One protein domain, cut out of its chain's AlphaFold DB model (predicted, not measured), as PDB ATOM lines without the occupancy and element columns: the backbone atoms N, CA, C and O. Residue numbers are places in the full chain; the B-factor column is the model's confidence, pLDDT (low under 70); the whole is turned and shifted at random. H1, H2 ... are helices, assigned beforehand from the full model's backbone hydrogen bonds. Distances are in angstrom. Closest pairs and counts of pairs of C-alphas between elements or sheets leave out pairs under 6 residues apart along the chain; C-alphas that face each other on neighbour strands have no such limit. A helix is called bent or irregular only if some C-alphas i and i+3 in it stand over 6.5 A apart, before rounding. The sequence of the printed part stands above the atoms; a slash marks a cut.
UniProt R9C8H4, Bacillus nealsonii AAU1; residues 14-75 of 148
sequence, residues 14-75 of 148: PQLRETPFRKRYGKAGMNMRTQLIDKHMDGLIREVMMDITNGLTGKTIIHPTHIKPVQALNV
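This is residues 14 to 75 of the 148 residues of a protein of Bacillus nealsonii AAU1 (UniProt R9C8H4). The longest helix, H1, is sharply kinked and folds back on itself at one end of the domain, while H2 and H3 pack together at the other end. H1 meets this pair only loosely, near the start of H2, and its residues 23 to 28 stick out; after H2, residues 54 to 63 lead back so that H3 runs the same way. The printed part has 62 residues with three named helices, in the order H1, H2, H3, and no named strand; the class is all helix. It is compact, with a radius of gyration of the C-alphas of 12.0 A, and spans 33 by 23 by 20 A.

Find C-alpha 19 at (50.234, 24.690, -25.433), where H1, residues 19 to 38, begins; its first and last C-alphas are 18.0 A apart. Near residue 27 you meet a kink of 137 degrees, and H1 is irregular: C-alphas 24 and 27 are 9.4 A apart. H2, residues 41 to 53, measures 18.5 A. H3, residues 64 to 74, measures 16.2 A and ends at C-alpha 74, (40.676, 42.771, -22.758); it is neither bent nor irregular, but only just: C-alphas 65 and 68 are 6.5 A apart.

Start at H1, which is close to H2 but not clearly touching; their closest C-alphas, those of Leu 36 and Asp 42, are 6.0 A apart. Their lines, that of H1 a rough one, stand at a steep tilt of 64 degrees, opposite ways. Look next at Val 48 and Val 70, the closest C-alphas of H2 and H3, 6.6 A apart: these helices touch, at 37 degrees, only just a steep tilt, the same way. H1 and H3 are apart. In H2 every O i to N i+4 pair is within hydrogen-bond range; in H1 14 of 16 are, in H3 5 of 7.

The two C-alphas farthest apart, those of Lys 27 and Gly 55, are 33.9 A apart. The printed part has no cut; the link from H1 to H2 is tight, and that from H2 to H3 is short. The mean pLDDT of the printed part is 93.3, and no printed residue is under 70.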
ATOM      1  N   PRO A  14      55.045  28.014 -12.508       84.31
ATOM      2  CA  PRO A  14      54.480  28.918 -13.504       84.31
ATOM      3  C   PRO A  14      53.058  28.524 -13.905       84.31
ATOM      4  O   PRO A  14      52.796  27.381 -14.279       84.31
ATOM      5  N   GLN A  15      52.142  29.492 -13.886       81.88
ATOM      6  CA  GLN A  15      50.713  29.245 -14.131       81.88
ATOM      7  C   GLN A  15      50.299  29.459 -15.598       81.88
ATOM      8  O   GLN A  15      49.162  29.182 -15.983       81.88
ATOM      9  N   LEU A  16      51.218  29.940 -16.439       90.00
ATOM     10  CA  LEU A  16      50.973  30.190 -17.857       90.00
ATOM     11  C   LEU A  16      51.110  28.893 -18.668       90.00
ATOM     12  O   LEU A  16      52.181  28.280 -18.704       90.00
ATOM     13  N   ARG A  17      50.034  28.470 -19.341       91.81
ATOM     14  CA  ARG A  17      50.003  27.225 -20.135       91.81
ATOM     15  C   ARG A  17      51.002  27.251 -21.295       91.81
ATOM     16  O   ARG A  17      51.161  28.265 -21.962       91.81
ATOM     17  N   GLU A  18      51.625  26.108 -21.569       92.81
ATOM     18  CA  GLU A  18      52.582  25.940 -22.670       92.81
ATOM     19  C   GLU A  18      51.907  25.892 -24.048       92.81
ATOM     20  O   GLU A  18      52.308  26.585 -24.986       92.81
ATOM     21  N   THR A  19      50.861  25.071 -24.161       94.56
ATOM     22  CA  THR A  19      50.234  24.690 -25.433       94.56
ATOM     23  C   THR A  19      49.881  25.870 -26.345       94.56
ATOM     24  O   THR A  19      50.181  25.769 -27.534       94.56
ATOM     25  N   PRO A  20      49.290  26.984 -25.857       93.00
ATOM     26  CA  PRO A  20      48.946  28.117 -26.719       93.00
ATOM     27  C   PRO A  20      50.166  28.752 -27.394       93.00
ATOM     28  O   PRO A  20      50.134  29.039 -28.588       93.00
ATOM     29  N   PHE A  21      51.268  28.910 -26.659       95.06
ATOM     30  CA  PHE A  21      52.498  29.511 -27.173       95.06
ATOM     31  C   PHE A  21      53.189  28.587 -28.174       95.06
ATOM     32  O   PHE A  21      53.573  29.020 -29.264       95.06
ATOM     33  N   ARG A  22      53.287  27.295 -27.837       95.19
ATOM     34  CA  ARG A  22      53.906  26.290 -28.706       95.19
ATOM     35  C   ARG A  22      53.132  26.098 -30.007       95.19
ATOM     36  O   ARG A  22      53.747  26.066 -31.066       95.19
ATOM     37  N   LYS A  23      51.798  25.995 -29.950       94.75
ATOM     38  CA  LYS A  23      50.965  25.836 -31.155       94.75
ATOM     39  C   LYS A  23      51.092  27.022 -32.107       94.75
ATOM     40  O   LYS A  23      51.046  26.829 -33.313       94.75
ATOM     41  N   ARG A  24      51.243  28.231 -31.566       93.31
ATOM     42  CA  ARG A  24      51.189  29.461 -32.353       93.31
ATOM     43  C   ARG A  24      52.527  29.865 -32.966       93.31
ATOM     44  O   ARG A  24      52.564  30.298 -34.109       93.31
ATOM     45  N   TYR A  25      53.622  29.708 -32.220       94.50
ATOM     46  CA  TYR A  25      54.953  30.163 -32.645       94.50
ATOM     47  C   TYR A  25      56.069  29.132 -32.417       94.50
ATOM     48  O   TYR A  25      57.251  29.477 -32.484       94.50
ATOM     49  N   GLY A  26      55.736  27.873 -32.115       94.75
ATOM     50  CA  GLY A  26      56.718  26.809 -31.900       94.75
ATOM     51  C   GLY A  26      57.757  27.184 -30.842       94.75
ATOM     52  O   GLY A  26      57.418  27.651 -29.752       94.75
ATOM     53  N   LYS A  27      59.041  27.029 -31.187       94.44
ATOM     54  CA  LYS A  27      60.172  27.380 -30.314       94.44
ATOM     55  C   LYS A  27      60.203  28.871 -29.952       94.44
ATOM     56  O   LYS A  27      60.493  29.208 -28.809       94.44
ATOM     57  N   ALA A  28      59.856  29.763 -30.881       93.12
ATOM     58  CA  ALA A  28      59.815  31.200 -30.602       93.12
ATOM     59  C   ALA A  28      58.721  31.547 -29.577       93.12
ATOM     60  O   ALA A  28      58.944  32.358 -28.681       93.12
ATOM     61  N   GLY A  29      57.568  30.873 -29.651       94.19
ATOM     62  CA  GLY A  29      56.504  31.009 -28.654       94.19
ATOM     63  C   GLY A  29      56.933  30.519 -27.273       94.19
ATOM     64  O   GLY A  29      56.633  31.160 -26.269       94.19
ATOM     65  N   MET A  30      57.686  29.420 -27.220       95.38
ATOM     66  CA  MET A  30      58.254  28.917 -25.968       95.38
ATOM     67  C   MET A  30      59.220  29.910 -25.327       95.38
ATOM     68  O   MET A  30      59.086  30.194 -24.141       95.38
ATOM     69  N   ASN A  31      60.122  30.501 -26.111       93.69
ATOM     70  CA  ASN A  31      61.043  31.525 -25.618       93.69
ATOM     71  C   ASN A  31      60.290  32.740 -25.062       93.69
ATOM     72  O   ASN A  31      60.610  33.235 -23.986       93.69
ATOM     73  N   MET A  32      59.247  33.184 -25.765       92.75
ATOM     74  CA  MET A  32      58.382  34.274 -25.317       92.75
ATOM     75  C   MET A  32      57.679  33.943 -23.994       92.75
ATOM     76  O   MET A  32      57.628  34.775 -23.092       92.75
ATOM     77  N   ARG A  33      57.159  32.719 -23.851       93.75
ATOM     78  CA  ARG A  33      56.571  32.252 -22.593       93.75
ATOM     79  C   ARG A  33      57.593  32.297 -21.457       93.75
ATOM     80  O   ARG A  33      57.256  32.786 -20.385       93.75
ATOM     81  N   THR A  34      58.814  31.816 -21.689       91.94
ATOM     82  CA  THR A  34      59.898  31.871 -20.698       91.94
ATOM     83  C   THR A  34      60.197  33.313 -20.296       91.94
ATOM     84  O   THR A  34      60.167  33.619 -19.115       91.94
ATOM     85  N   GLN A  35      60.317  34.241 -21.249       90.56
ATOM     86  CA  GLN A  35      60.529  35.663 -20.946       90.56
ATOM     87  C   GLN A  35      59.391  36.293 -20.126       90.56
ATOM     88  O   GLN A  35      59.643  37.135 -19.265       90.56
ATOM     89  N   LEU A  36      58.134  35.920 -20.390       91.69
ATOM     90  CA  LEU A  36      56.989  36.379 -19.593       91.69
ATOM     91  C   LEU A  36      57.068  35.854 -18.155       91.69
ATOM     92  O   LEU A  36      56.776  36.592 -17.219       91.69
ATOM     93  N   ILE A  37      57.479  34.600 -17.985       90.75
ATOM     94  CA  ILE A  37      57.696  33.970 -16.680       90.75
ATOM     95  C   ILE A  37      58.862  34.656 -15.955       90.75
ATOM     96  O   ILE A  37      58.702  35.085 -14.817       90.75
ATOM     97  N   ASP A  38      60.002  34.856 -16.604       87.50
ATOM     98  CA  ASP A  38      61.174  35.485 -15.980       87.50
ATOM     99  C   ASP A  38      60.867  36.908 -15.486       87.50
ATOM    100  O   ASP A  38      61.361  37.337 -14.450       87.50
ATOM    101  N   LYS A  39      59.968  37.619 -16.178       87.06
ATOM    102  CA  LYS A  39      59.481  38.956 -15.793       87.06
ATOM    103  C   LYS A  39      58.288  38.942 -14.828       87.06
ATOM    104  O   LYS A  39      57.654  39.977 -14.649       87.06
ATOM    105  N   HIS A  40      57.934  37.790 -14.256       87.06
ATOM    106  CA  HIS A  40      56.768  37.604 -13.376       87.06
ATOM    107  C   HIS A  40      55.417  38.023 -13.995       87.06
ATOM    108  O   HIS A  40      54.428  38.243 -13.294       87.06
ATOM    109  N   MET A  41      55.341  38.091 -15.326       91.31
ATOM    110  CA  MET A  41      54.151  38.520 -16.061       91.31
ATOM    111  C   MET A  41      53.062  37.441 -16.093       91.31
ATOM    112  O   MET A  41      51.891  37.740 -16.317       91.31
ATOM    113  N   ASP A  42      53.422  36.179 -15.860       92.00
ATOM    114  CA  ASP A  42      52.471  35.070 -15.795       92.00
ATOM    115  C   ASP A  42      51.459  35.220 -14.651       92.00
ATOM    116  O   ASP A  42      50.290  34.872 -14.829       92.00
ATOM    117  N   GLY A  43      51.884  35.791 -13.517       92.38
ATOM    118  CA  GLY A  43      50.993  36.137 -12.408       92.38
ATOM    119  C   GLY A  43      49.948  37.175 -12.820       92.38
ATOM    120  O   GLY A  43      48.753  36.931 -12.668       92.38
ATOM    121  N   LEU A  44      50.390  38.278 -13.437       93.44
ATOM    122  CA  LEU A  44      49.498  39.334 -13.926       93.44
ATOM    123  C   LEU A  44      48.512  38.812 -14.978       93.44
ATOM    124  O   LEU A  44      47.322  39.109 -14.906       93.44
ATOM    125  N   ILE A  45      48.987  38.027 -15.951       95.00
ATOM    126  CA  ILE A  45      48.127  37.443 -16.992       95.00
ATOM    127  C   ILE A  45      47.031  36.591 -16.349       95.00
ATOM    128  O   ILE A  45      45.859  36.735 -16.697       95.00
ATOM    129  N   ARG A  46      47.392  35.736 -15.384       93.44
ATOM    130  CA  ARG A  46      46.419  34.915 -14.661       93.44
ATOM    131  C   ARG A  46      45.409  35.778 -13.910       93.44
ATOM    132  O   ARG A  46      44.220  35.499 -13.989       93.44
ATOM    133  N   GLU A  47      45.865  36.801 -13.199       94.94
ATOM    134  CA  GLU A  47      44.994  37.712 -12.454       94.94
ATOM    135  C   GLU A  47      43.992  38.415 -13.374       94.94
ATOM    136  O   GLU A  47      42.800  38.412 -13.101       94.94
ATOM    137  N   VAL A  48      44.439  38.946 -14.514       96.38
ATOM    138  CA  VAL A  48      43.545  39.561 -15.510       96.38
ATOM    139  C   VAL A  48      42.537  38.555 -16.064       96.38
ATOM    140  O   VAL A  48      41.366  38.893 -16.214       96.38
ATOM    141  N   MET A  49      42.954  37.319 -16.345       94.75
ATOM    142  CA  MET A  49      42.020  36.280 -16.784       94.75
ATOM    143  C   MET A  49      40.975  35.968 -15.707       94.75
ATOM    144  O   MET A  49      39.797  35.847 -16.035       94.75
ATOM    145  N   MET A  50      41.382  35.878 -14.436       95.75
ATOM    146  CA  MET A  50      40.457  35.654 -13.322       95.75
ATOM    147  C   MET A  50      39.473  36.818 -13.174       95.75
ATOM    148  O   MET A  50      38.273  36.583 -13.055       95.75
ATOM    149  N   ASP A  51      39.941  38.057 -13.262       96.88
ATOM    150  CA  ASP A  51      39.089  39.247 -13.221       96.88
ATOM    151  C   ASP A  51      38.007  39.209 -14.304       96.88
ATOM    152  O   ASP A  51      36.821  39.351 -13.999       96.88
ATOM    153  N   ILE A  52      38.396  38.924 -15.553       95.12
ATOM    154  CA  ILE A  52      37.461  38.811 -16.680       95.12
ATOM    155  C   ILE A  52      36.427  37.710 -16.414       95.12
ATOM    156  O   ILE A  52      35.234  37.935 -16.614       95.12
ATOM    157  N   THR A  53      36.854  36.540 -15.923       94.56
ATOM    158  CA  THR A  53      35.918  35.445 -15.606       94.56
ATOM    159  C   THR A  53      34.954  35.781 -14.468       94.56
ATOM    160  O   THR A  53      33.861  35.227 -14.425       94.56
ATOM    161  N   ASN A  54      35.321  36.713 -13.586       96.19
ATOM    162  CA  ASN A  54      34.466  37.205 -12.503       96.19
ATOM    163  C   ASN A  54      33.659  38.459 -12.896       96.19
ATOM    164  O   ASN A  54      33.015  39.074 -12.049       96.19
ATOM    165  N   GLY A  55      33.669  38.850 -14.174       92.69
ATOM    166  CA  GLY A  55      32.873  39.964 -14.691       92.69
ATOM    167  C   GLY A  55      33.500  41.348 -14.511       92.69
ATOM    168  O   GLY A  55      32.849  42.349 -14.819       92.69
ATOM    169  N   LEU A  56      34.754  41.427 -14.058       95.38
ATOM    170  CA  LEU A  56      35.512  42.675 -14.013       95.38
ATOM    171  C   LEU A  56      36.022  43.034 -15.417       95.38
ATOM    172  O   LEU A  56      36.309  42.171 -16.246       95.38
ATOM    173  N   THR A  57      36.120  44.331 -15.701       92.25
ATOM    174  CA  THR A  57      36.619  44.848 -16.983       92.25
ATOM    175  C   THR A  57      37.742  45.841 -16.735       92.25
ATOM    176  O   THR A  57      37.588  46.770 -15.947       92.25
ATOM    177  N   GLY A  58      38.858  45.660 -17.444       92.19
ATOM    178  CA  GLY A  58      40.074  46.431 -17.204       92.19
ATOM    179  C   GLY A  58      40.785  46.030 -15.907       92.19
ATOM    180  O   GLY A  58      40.385  45.106 -15.203       92.19
ATOM    181  N   LYS A  59      41.900  46.704 -15.629       94.81
ATOM    182  CA  LYS A  59      42.688  46.530 -14.406       94.81
ATOM    183  C   LYS A  59      43.554  47.765 -14.185       94.81
ATOM    184  O   LYS A  59      44.151  48.279 -15.131       94.81
ATOM    185  N   THR A  60      43.669  48.195 -12.933       95.38
ATOM    186  CA  THR A  60      44.642  49.217 -12.536       95.38
ATOM    187  C   THR A  60      46.055  48.659 -12.654       95.38
ATOM    188  O   THR A  60      46.375  47.619 -12.083       95.38
ATOM    189  N   ILE A  61      46.916  49.364 -13.382       94.75
ATOM    190  CA  ILE A  61      48.325  49.004 -13.532       94.75
ATOM    191  C   ILE A  61      49.217  49.949 -12.730       94.75
ATOM    192  O   ILE A  61      48.927  51.133 -12.602       94.75
ATOM    193  N   ILE A  62      50.335  49.424 -12.232       92.56
ATOM    194  CA  ILE A  62      51.336  50.201 -11.481       92.56
ATOM    195  C   ILE A  62      52.652  50.394 -12.248       92.56
ATOM    196  O   ILE A  62      53.554  51.065 -11.758       92.56
ATOM    197  N   HIS A  63      52.784  49.799 -13.440       91.88
ATOM    198  CA  HIS A  63      53.990  49.883 -14.261       91.88
ATOM    199  C   HIS A  63      53.650  49.874 -15.765       91.88
ATOM    200  O   HIS A  63      52.785  49.091 -16.174       91.88
ATOM    201  N   PRO A  64      54.326  50.672 -16.621       92.62
ATOM    202  CA  PRO A  64      54.012  50.759 -18.054       92.62
ATOM    203  C   PRO A  64      54.078  49.429 -18.815       92.62
ATOM    204  O   PRO A  64      53.295  49.200 -19.734       92.62
ATOM    205  N   THR A  65      54.954  48.501 -18.416       90.69
ATOM    206  CA  THR A  65      55.041  47.171 -19.060       90.69
ATOM    207  C   THR A  65      53.769  46.339 -18.901       90.69
ATOM    208  O   THR A  65      53.583  45.381 -19.650       90.69
ATOM    209  N   HIS A  66      52.885  46.694 -17.963       94.25
ATOM    210  CA  HIS A  66      51.609  46.014 -17.744       94.25
ATOM    211  C   HIS A  66      50.515  46.482 -18.708       94.25
ATOM    212  O   HIS A  66      49.539  45.756 -18.887       94.25
ATOM    213  N   ILE A  67      50.671  47.649 -19.355       94.75
ATOM    214  CA  ILE A  67      49.678  48.192 -20.299       94.75
ATOM    215  C   ILE A  67      49.366  47.135 -21.353       94.75
ATOM    216  O   ILE A  67      48.236  46.680 -21.487       94.75
ATOM    217  N   LYS A  68      50.399  46.689 -22.061       94.12
ATOM    218  CA  LYS A  68      50.261  45.781 -23.191       94.12
ATOM    219  C   LYS A  68      49.560  44.452 -22.848       94.12
ATOM    220  O   LYS A  68      48.589  44.136 -23.529       94.12
ATOM    221  N   PRO A  69      49.976  43.672 -21.829       94.25
ATOM    222  CA  PRO A  69      49.285  42.432 -21.473       94.25
ATOM    223  C   PRO A  69      47.856  42.656 -20.980       94.25
ATOM    224  O   PRO A  69      46.969  41.900 -21.373       94.25
ATOM    225  N   VAL A  70      47.605  43.689 -20.169       96.50
ATOM    226  CA  VAL A  70      46.251  43.982 -19.670       96.50
ATOM    227  C   VAL A  70      45.319  44.360 -20.817       96.50
ATOM    228  O   VAL A  70      44.212  43.831 -20.901       96.50
ATOM    229  N   GLN A  71      45.768  45.234 -21.719       96.25
ATOM    230  CA  GLN A  71      44.990  45.662 -22.881       96.25
ATOM    231  C   GLN A  71      44.743  44.485 -23.831       96.25
ATOM    232  O   GLN A  71      43.594  44.208 -24.155       96.25
ATOM    233  N   ALA A  72      45.783  43.716 -24.181       96.25
ATOM    234  CA  ALA A  72      45.671  42.570 -25.087       96.25
ATOM    235  C   ALA A  72      44.699  41.485 -24.593       96.25
ATOM    236  O   ALA A  72      44.031  40.853 -25.404       96.25
ATOM    237  N   LEU A  73      44.600  41.261 -23.277       96.56
ATOM    238  CA  LEU A  73      43.646  40.307 -22.694       96.56
ATOM    239  C   LEU A  73      42.204  40.837 -22.650       96.56
ATOM    240  O   LEU A  73      41.274  40.044 -22.538       96.56
ATOM    241  N   ASN A  74      42.004  42.156 -22.722       97.31
ATOM    242  CA  ASN A  74      40.676  42.771 -22.758       97.31
ATOM    243  C   ASN A  74      40.135  42.975 -24.184       97.31
ATOM    244  O   ASN A  74      38.971  43.341 -24.324       97.31
ATOM    245  N   VAL A  75      40.920  42.720 -25.232       97.69
ATOM    246  CA  VAL A  75      40.434  42.744 -26.621       97.69
ATOM    247  C   VAL A  75      39.380  41.652 -26.825       97.69
ATOM    248  O   VAL A  75      39.534  40.527 -26.345       97.69
TER     249      VAL A  75